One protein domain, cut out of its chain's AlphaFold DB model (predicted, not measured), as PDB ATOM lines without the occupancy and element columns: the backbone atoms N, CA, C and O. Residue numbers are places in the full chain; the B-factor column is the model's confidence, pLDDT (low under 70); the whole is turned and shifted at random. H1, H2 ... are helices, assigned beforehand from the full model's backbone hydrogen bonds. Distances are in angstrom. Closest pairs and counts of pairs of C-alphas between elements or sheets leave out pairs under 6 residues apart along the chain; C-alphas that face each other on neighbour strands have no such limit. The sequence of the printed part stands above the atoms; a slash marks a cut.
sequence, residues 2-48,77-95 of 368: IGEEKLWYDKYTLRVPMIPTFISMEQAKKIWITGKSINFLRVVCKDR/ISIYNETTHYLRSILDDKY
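This is residues 2 to 48 and 77 to 95 of the 368 residues of the protein "Hypothetical protein" of Rotaria sp. Silwood1 (UniProt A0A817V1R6). What shape is this? The long helix H2 lies between the long H3, packed aslant on it, and the short H1. What builds it? The printed part has 66 residues with three named helices, H1 to H3 in order: all helix. It is only just loose, close to compact, spanning 40 by 31 by 17 A, with a radius of gyration of the C-alphas of 13.2 A.

What touches? H2, residues 25 to 43, and H3, residues 77 to 94, touch, the same way at an only just steep tilt of 36 degrees; their closest C-alphas, of Thr 34 and Tyr 80, are 5.5 A apart. H1, residues 4 to 10, and H2 form a hairpin that only just touches, by 3 pairs of C-alphas within 8 A, the closest Trp 8 and Lys 36. Which O i to N i+4 pairs are within hydrogen-bond range? Every one in H2 and H3, 1 of 3 in H1, beside 1 of 4 O i to N i+3 pairs.

Where does H2 begin? C-alpha 25 is at (15.805, -33.285, -18.538). Where does H3 end? C-alpha 94 is at (-5.567, -12.552, -32.739).

What is cut? Residues 49 to 76; C-alphas 48 and 77 are 21.4 A apart. Which link is long? H1 to H2.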
ATOM      1  N   ILE A   2      20.755  -9.401 -33.538       45.66
ATOM      2  CA  ILE A   2      19.917 -10.509 -34.027       45.66
ATOM      3  C   ILE A   2      18.504  -9.938 -34.191       45.66
ATOM      4  O   ILE A   2      17.977  -9.395 -33.217       45.66
ATOM      5  N   GLY A   3      17.947  -9.990 -35.405       52.50
ATOM      6  CA  GLY A   3      16.596  -9.499 -35.687       52.50
ATOM      7  C   GLY A   3      15.563 -10.156 -34.771       52.50
ATOM      8  O   GLY A   3      15.748 -11.296 -34.341       52.50
ATOM      9  N   GLU A   4      14.482  -9.436 -34.463       54.34
ATOM     10  CA  GLU A   4      13.401  -9.911 -33.582       54.34
ATOM     11  C   GLU A   4      12.775 -11.242 -34.064       54.34
ATOM     12  O   GLU A   4      12.201 -11.999 -33.289       54.34
ATOM     13  N   GLU A   5      12.987 -11.593 -35.328       54.19
ATOM     14  CA  GLU A   5      12.493 -12.804 -35.987       54.19
ATOM     15  C   GLU A   5      13.260 -14.081 -35.589       54.19
ATOM     16  O   GLU A   5      12.686 -15.164 -35.555       54.19
ATOM     17  N   LYS A   6      14.546 -13.972 -35.218       60.84
ATOM     18  CA  LYS A   6      15.376 -15.115 -34.772       60.84
ATOM     19  C   LYS A   6      15.418 -15.276 -33.249       60.84
ATOM     20  O   LYS A   6      16.191 -16.079 -32.724       60.84
ATOM     21  N   LEU A   7      14.592 -14.521 -32.517       66.38
ATOM     22  CA  LEU A   7      14.533 -14.564 -31.049       66.38
ATOM     23  C   LEU A   7      14.247 -15.967 -30.511       66.38
ATOM     24  O   LEU A   7      14.787 -16.335 -29.468       66.38
ATOM     25  N   TRP A   8      13.410 -16.729 -31.214       71.94
ATOM     26  CA  TRP A   8      12.990 -18.063 -30.792       71.94
ATOM     27  C   TRP A   8      14.086 -19.128 -30.954       71.94
ATOM     28  O   TRP A   8      14.196 -20.030 -30.118       71.94
ATOM     29  N   TYR A   9      14.923 -18.993 -31.988       70.56
ATOM     30  CA  TYR A   9      15.938 -19.982 -32.365       70.56
ATOM     31  C   TYR A   9      17.295 -19.731 -31.693       70.56
ATOM     32  O   TYR A   9      17.839 -20.635 -31.063       70.56
ATOM     33  N   ASP A  10      17.813 -18.499 -31.746       68.94
ATOM     34  CA  ASP A  10      19.238 -18.262 -31.457       68.94
ATOM     35  C   ASP A  10      19.516 -17.726 -30.043       68.94
ATOM     36  O   ASP A  10      20.632 -17.858 -29.536       68.94
ATOM     37  N   LYS A  11      18.538 -17.091 -29.378       74.81
ATOM     38  CA  LYS A  11      18.811 -16.371 -28.116       74.81
ATOM     39  C   LYS A  11      18.829 -17.243 -26.868       74.81
ATOM     40  O   LYS A  11      19.571 -16.938 -25.937       74.81
ATOM     41  N   TYR A  12      18.003 -18.283 -26.816       80.56
ATOM     42  CA  TYR A  12      17.849 -19.107 -25.620       80.56
ATOM     43  C   TYR A  12      18.140 -20.558 -25.954       80.56
ATOM     44  O   TYR A  12      17.351 -21.208 -26.631       80.56
ATOM     45  N   THR A  13      19.238 -21.083 -25.420       82.19
ATOM     46  CA  THR A  13      19.632 -22.486 -25.559       82.19
ATOM     47  C   THR A  13      19.780 -23.127 -24.186       82.19
ATOM     48  O   THR A  13      20.238 -22.499 -23.228       82.19
ATOM     49  N   LEU A  14      19.364 -24.387 -24.076       83.38
ATOM     50  CA  LEU A  14      19.511 -25.153 -22.847       83.38
ATOM     51  C   LEU A  14      20.947 -25.686 -22.750       83.38
ATOM     52  O   LEU A  14      21.378 -26.503 -23.565       83.38
ATOM     53  N   ARG A  15      21.700 -25.244 -21.740       86.81
ATOM     54  CA  ARG A  15      23.050 -25.757 -21.472       86.81
ATOM     55  C   ARG A  15      22.967 -27.036 -20.648       86.81
ATOM     56  O   ARG A  15      23.000 -26.981 -19.424       86.81
ATOM     57  N   VAL A  16      22.920 -28.178 -21.334       86.25
ATOM     58  CA  VAL A  16      22.859 -29.523 -20.729       86.25
ATOM     59  C   VAL A  16      23.843 -29.744 -19.561       86.25
ATOM     60  O   VAL A  16      23.393 -30.227 -18.526       86.25
ATOM     61  N   PRO A  17      25.136 -29.350 -19.626       87.44
ATOM     62  CA  PRO A  17      26.068 -29.597 -18.517       87.44
ATOM     63  C   PRO A  17      25.838 -28.708 -17.283       87.44
ATOM     64  O   PRO A  17      26.437 -28.952 -16.242       87.44
ATOM     65  N   MET A  18      25.008 -27.666 -17.389       88.44
ATOM     66  CA  MET A  18      24.676 -26.757 -16.284       88.44
ATOM     67  C   MET A  18      23.315 -27.080 -15.650       88.44
ATOM     68  O   MET A  18      22.849 -26.323 -14.799       88.44
ATOM     69  N   ILE A  19      22.662 -28.171 -16.064       85.94
ATOM     70  CA  ILE A  19      21.397 -28.610 -15.472       85.94
ATOM     71  C   ILE A  19      21.699 -29.237 -14.102       85.94
ATOM     72  O   ILE A  19      22.483 -30.187 -14.033       85.94
ATOM     73  N   PRO A  20      21.106 -28.730 -13.006       85.12
ATOM     74  CA  PRO A  20      21.294 -29.326 -11.691       85.12
ATOM     75  C   PRO A  20      20.777 -30.766 -11.643       85.12
ATOM     76  O   PRO A  20      19.741 -31.076 -12.224       85.12
ATOM     77  N   THR A  21      21.446 -31.636 -10.886       80.44
ATOM     78  CA  THR A  21      21.111 -33.072 -10.792       80.44
ATOM     79  C   THR A  21      19.709 -33.357 -10.250       80.44
ATOM     80  O   THR A  21      19.174 -34.439 -10.474       80.44
ATOM     81  N   PHE A  22      19.105 -32.397  -9.547       79.06
ATOM     82  CA  PHE A  22      17.749 -32.498  -9.011       79.06
ATOM     83  C   PHE A  22      16.647 -32.141 -10.026       79.06
ATOM     84  O   PHE A  22      15.474 -32.356  -9.731       79.06
ATOM     85  N   ILE A  23      16.992 -31.610 -11.208       81.75
ATOM     86  CA  ILE A  23      16.040 -31.291 -12.282       81.75
ATOM     87  C   ILE A  23      16.169 -32.343 -13.380       81.75
ATOM     88  O   ILE A  23      17.241 -32.526 -13.958       81.75
ATOM     89  N   SER A  24      15.065 -33.018 -13.711       85.44
ATOM     90  CA  SER A  24      15.067 -33.956 -14.835       85.44
ATOM     91  C   SER A  24      15.174 -33.216 -16.172       85.44
ATOM     92  O   SER A  24      14.750 -32.066 -16.310       85.44
ATOM     93  N   MET A  25      15.692 -33.885 -17.204       85.94
ATOM     94  CA  MET A  25      15.805 -33.285 -18.538       85.94
ATOM     95  C   MET A  25      14.443 -32.817 -19.085       85.94
ATOM     96  O   MET A  25      14.354 -31.778 -19.734       85.94
ATOM     97  N   GLU A  26      13.366 -33.546 -18.793       84.94
ATOM     98  CA  GLU A  26      12.006 -33.175 -19.201       84.94
ATOM     99  C   GLU A  26      11.502 -31.914 -18.492       84.94
ATOM    100  O   GLU A  26      10.885 -31.053 -19.119       84.94
ATOM    101  N   GLN A  27      11.797 -31.769 -17.197       83.88
ATOM    102  CA  GLN A  27      11.457 -30.566 -16.434       83.88
ATOM    103  C   GLN A  27      12.243 -29.359 -16.933       83.88
ATOM    104  O   GLN A  27      11.662 -28.300 -17.153       83.88
ATOM    105  N   ALA A  28      13.545 -29.532 -17.174       86.31
ATOM    106  CA  ALA A  28      14.395 -28.485 -17.724       86.31
ATOM    107  C   ALA A  28      13.878 -27.998 -19.088       86.31
ATOM    108  O   ALA A  28      13.805 -26.790 -19.315       86.31
ATOM    109  N   LYS A  29      13.448 -28.920 -19.965       86.88
ATOM    110  CA  LYS A  29      12.813 -28.583 -21.249       86.88
ATOM    111  C   LYS A  29      11.510 -27.802 -21.063       86.88
ATOM    112  O   LYS A  29      11.367 -26.750 -21.676       86.88
ATOM    113  N   LYS A  30      10.597 -28.256 -20.196       86.50
ATOM    114  CA  LYS A  30       9.326 -27.548 -19.933       86.50
ATOM    115  C   LYS A  30       9.561 -26.133 -19.410       86.50
ATOM    116  O   LYS A  30       9.015 -25.193 -19.972       86.50
ATOM    117  N   ILE A  31      10.433 -25.965 -18.411       87.25
ATOM    118  CA  ILE A  31      10.793 -24.647 -17.859       87.25
ATOM    119  C   ILE A  31      11.367 -23.738 -18.953       87.25
ATOM    120  O   ILE A  31      11.008 -22.564 -19.050       87.25
ATOM    121  N   TRP A  32      12.251 -24.278 -19.793       87.88
ATOM    122  CA  TRP A  32      12.869 -23.533 -20.885       87.88
ATOM    123  C   TRP A  32      11.851 -23.096 -21.951       87.88
ATOM    124  O   TRP A  32      11.853 -21.921 -22.325       87.88
ATOM    125  N   ILE A  33      10.944 -23.984 -22.374       86.00
ATOM    126  CA  ILE A  33       9.860 -23.663 -23.318       86.00
ATOM    127  C   ILE A  33       8.929 -22.609 -22.717       86.00
ATOM    128  O   ILE A  33       8.649 -21.607 -23.367       86.00
ATOM    129  N   THR A  34       8.507 -22.767 -21.458       86.81
ATOM    130  CA  THR A  34       7.688 -21.772 -20.750       86.81
ATOM    131  C   THR A  34       8.366 -20.400 -20.748       86.81
ATOM    132  O   THR A  34       7.737 -19.394 -21.080       86.81
ATOM    133  N   GLY A  35       9.667 -20.342 -20.444       86.00
ATOM    134  CA  GLY A  35      10.442 -19.101 -20.473       86.00
ATOM    135  C   GLY A  35      10.508 -18.464 -21.866       86.00
ATOM    136  O   GLY A  35      10.300 -17.253 -21.999       86.00
ATOM    137  N   LYS A  36      10.741 -19.268 -22.912       85.38
ATOM    138  CA  LYS A  36      10.711 -18.811 -24.311       85.38
ATOM    139  C   LYS A  36       9.337 -18.266 -24.701       85.38
ATOM    140  O   LYS A  36       9.270 -17.160 -25.233       85.38
ATOM    141  N   SER A  37       8.265 -18.992 -24.390       84.75
ATOM    142  CA  SER A  37       6.877 -18.605 -24.666       84.75
ATOM    143  C   SER A  37       6.509 -17.282 -23.998       84.75
ATOM    144  O   SER A  37       5.986 -16.388 -24.658       84.75
ATOM    145  N   ILE A  38       6.859 -17.091 -22.721       83.38
ATOM    146  CA  ILE A  38       6.612 -15.824 -22.010       83.38
ATOM    147  C   ILE A  38       7.378 -14.668 -22.663       83.38
ATOM    148  O   ILE A  38       6.834 -13.576 -22.844       83.38
ATOM    149  N   ASN A  39       8.641 -14.888 -23.036       84.44
ATOM    150  CA  ASN A  39       9.422 -13.853 -23.703       84.44
ATOM    151  C   ASN A  39       8.868 -13.524 -25.099       84.44
ATOM    152  O   ASN A  39       8.805 -12.354 -25.472       84.44
ATOM    153  N   PHE A  40       8.421 -14.534 -25.844       82.50
ATOM    154  CA  PHE A  40       7.769 -14.361 -27.139       82.50
ATOM    155  C   PHE A  40       6.478 -13.544 -27.022       82.50
ATOM    156  O   PHE A  40       6.315 -12.556 -27.736       82.50
ATOM    157  N   LEU A  41       5.618 -13.869 -26.053       81.88
ATOM    158  CA  LEU A  41       4.408 -13.096 -25.764       81.88
ATOM    159  C   LEU A  41       4.726 -11.628 -25.452       81.88
ATOM    160  O   LEU A  41       4.073 -10.718 -25.964       81.88
ATOM    161  N   ARG A  42       5.773 -11.391 -24.655       79.81
ATOM    162  CA  ARG A  42       6.165 -10.046 -24.223       79.81
ATOM    163  C   ARG A  42       6.771  -9.205 -25.344       79.81
ATOM    164  O   ARG A  42       6.472  -8.016 -25.431       79.81
ATOM    165  N   VAL A  43       7.680  -9.784 -26.126       75.75
ATOM    166  CA  VAL A  43       8.478  -9.047 -27.118       75.75
ATOM    167  C   VAL A  43       7.767  -8.999 -28.466       75.75
ATOM    168  O   VAL A  43       7.677  -7.929 -29.061       75.75
ATOM    169  N   VAL A  44       7.227 -10.131 -28.920       73.00
ATOM    170  CA  VAL A  44       6.696 -10.287 -30.281       73.00
ATOM    171  C   VAL A  44       5.196 -10.003 -30.329       73.00
ATOM    172  O   VAL A  44       4.759  -9.189 -31.141       73.00
ATOM    173  N   CYS A  45       4.408 -10.584 -29.415       70.81
ATOM    174  CA  CYS A  45       2.966 -10.302 -29.338       70.81
ATOM    175  C   CYS A  45       2.646  -8.984 -28.605       70.81
ATOM    176  O   CYS A  45       1.513  -8.514 -28.652       70.81
ATOM    177  N   LYS A  46       3.640  -8.382 -27.928       72.25
ATOM    178  CA  LYS A  46       3.521  -7.159 -27.106       72.25
ATOM    179  C   LYS A  46       2.420  -7.236 -26.034       72.25
ATOM    180  O   LYS A  46       1.991  -6.203 -25.518       72.25
ATOM    181  N   ASP A  47       2.010  -8.445 -25.654       67.25
ATOM    182  CA  ASP A  47       0.938  -8.686 -24.691       67.25
ATOM    183  C   ASP A  47       1.539  -8.864 -23.292       67.25
ATOM    184  O   ASP A  47       2.324  -9.777 -23.031       67.25
ATOM    185  N   ARG A  48       1.219  -7.942 -22.375       61.78
ATOM    186  CA  ARG A  48       1.742  -7.948 -20.989       61.78
ATOM    187  C   ARG A  48       0.799  -8.615 -19.986       61.78
ATOM    188  O   ARG A  48       1.153  -8.766 -18.821       61.78
ATOM    189  N   ILE A  77       4.070 -28.092 -14.474       85.06
ATOM    190  CA  ILE A  77       3.150 -28.593 -15.497       85.06
ATOM    191  C   ILE A  77       1.939 -27.664 -15.631       85.06
ATOM    192  O   ILE A  77       1.532 -27.362 -16.751       85.06
ATOM    193  N   SER A  78       1.397 -27.170 -14.513       85.62
ATOM    194  CA  SER A  78       0.296 -26.202 -14.511       85.62
ATOM    195  C   SER A  78       0.682 -24.909 -15.227       85.62
ATOM    196  O   SER A  78      -0.042 -24.487 -16.125       85.62
ATOM    197  N   ILE A  79       1.830 -24.314 -14.884       85.06
ATOM    198  CA  ILE A  79       2.310 -23.074 -15.511       85.06
ATOM    199  C   ILE A  79       2.580 -23.299 -16.998       85.06
ATOM    200  O   ILE A  79       2.163 -22.501 -17.833       85.06
ATOM    201  N   TYR A  80       3.247 -24.397 -17.343       86.81
ATOM    202  CA  TYR A  80       3.529 -24.745 -18.726       86.81
ATOM    203  C   TYR A  80       2.235 -24.848 -19.544       86.81
ATOM    204  O   TYR A  80       2.098 -24.107 -20.512       86.81
ATOM    205  N   ASN A  81       1.249 -25.638 -19.106       87.38
ATOM    206  CA  ASN A  81      -0.027 -25.790 -19.816       87.38
ATOM    207  C   ASN A  81      -0.808 -24.469 -19.933       87.38
ATOM    208  O   ASN A  81      -1.429 -24.206 -20.958       87.38
ATOM    209  N   GLU A  82      -0.786 -23.636 -18.891       85.62
ATOM    210  CA  GLU A  82      -1.462 -22.334 -18.884       85.62
ATOM    211  C   GLU A  82      -0.818 -21.370 -19.891       85.62
ATOM    212  O   GLU A  82      -1.509 -20.755 -20.706       85.62
ATOM    213  N   THR A  83       0.517 -21.291 -19.901       85.94
ATOM    214  CA  THR A  83       1.256 -20.431 -20.838       85.94
ATOM    215  C   THR A  83       1.126 -20.882 -22.291       85.94
ATOM    216  O   THR A  83       1.008 -20.039 -23.180       85.94
ATOM    217  N   THR A  84       1.129 -22.190 -22.553       86.06
ATOM    218  CA  THR A  84       1.063 -22.736 -23.913       86.06
ATOM    219  C   THR A  84      -0.343 -22.620 -24.484       86.06
ATOM    220  O   THR A  84      -0.499 -22.149 -25.610       86.06
ATOM    221  N   HIS A  85      -1.375 -22.907 -23.681       86.88
ATOM    222  CA  HIS A  85      -2.765 -22.667 -24.063       86.88
ATOM    223  C   HIS A  85      -3.015 -21.186 -24.369       86.88
ATOM    224  O   HIS A  85      -3.650 -20.864 -25.370       86.88
ATOM    225  N   TYR A  86      -2.490 -20.276 -23.545       86.00
ATOM    226  CA  TYR A  86      -2.644 -18.840 -23.775       86.00
ATOM    227  C   TYR A  86      -1.916 -18.347 -25.033       86.00
ATOM    228  O   TYR A  86      -2.448 -17.543 -25.800       86.00
ATOM    229  N   LEU A  87      -0.697 -18.838 -25.270       86.62
ATOM    230  CA  LEU A  87       0.045 -18.526 -26.488       86.62
ATOM    231  C   LEU A  87      -0.699 -19.029 -27.728       86.62
ATOM    232  O   LEU A  87      -0.820 -18.286 -28.701       86.62
ATOM    233  N   ARG A  88      -1.250 -20.243 -27.671       86.00
ATOM    234  CA  ARG A  88      -2.060 -20.804 -28.752       86.00
ATOM    235  C   ARG A  88      -3.326 -19.988 -28.999       86.00
ATOM    236  O   ARG A  88      -3.560 -19.613 -30.140       86.00
ATOM    237  N   SER A  89      -4.079 -19.625 -27.956       87.00
ATOM    238  CA  SER A  89      -5.277 -18.791 -28.122       87.00
ATOM    239  C   SER A  89      -4.945 -17.433 -28.736       87.00
ATOM    240  O   SER A  89      -5.660 -16.961 -29.603       87.00
ATOM    241  N   ILE A  90      -3.815 -16.813 -28.376       87.38
ATOM    242  CA  ILE A  90      -3.391 -15.569 -29.033       87.38
ATOM    243  C   ILE A  90      -3.086 -15.792 -30.519       87.38
ATOM    244  O   ILE A  90      -3.486 -14.976 -31.349       87.38
ATOM    245  N   LEU A  91      -2.360 -16.857 -30.864       85.56
ATOM    246  CA  LEU A  91      -2.004 -17.149 -32.254       85.56
ATOM    247  C   LEU A  91      -3.229 -17.481 -33.116       85.56
ATOM    248  O   LEU A  91      -3.294 -17.036 -34.261       85.56
ATOM    249  N   ASP A  92      -4.192 -18.215 -32.566       86.19
ATOM    250  CA  ASP A  92      -5.413 -18.605 -33.269       86.19
ATOM    251  C   ASP A  92      -6.431 -17.450 -33.322       86.19
ATOM    252  O   ASP A  92      -6.928 -17.134 -34.401       86.19
ATOM    253  N   ASP A  93      -6.678 -16.751 -32.208       85.56
ATOM    254  CA  ASP A  93      -7.712 -15.709 -32.128       85.56
ATOM    255  C   ASP A  93      -7.245 -14.368 -32.711       85.56
ATOM    256  O   ASP A  93      -7.955 -13.749 -33.502       85.56
ATOM    257  N   LYS A  94      -6.055 -13.882 -32.316       85.25
ATOM    258  CA  LYS A  94      -5.567 -12.552 -32.739       85.25
ATOM    259  C   LYS A  94      -4.851 -12.587 -34.079       85.25
ATOM    260  O   LYS A  94      -4.956 -11.630 -34.839       85.25
ATOM    261  N   TYR A  95      -4.078 -13.640 -34.335       85.25
ATOM    262  CA  TYR A  95      -3.236 -13.741 -35.529       85.25
ATOM    263  C   TYR A  95      -3.763 -14.727 -36.568       85.25
ATOM    264  O   TYR A  95      -3.100 -14.899 -37.585       85.25
TER     265      TYR A  95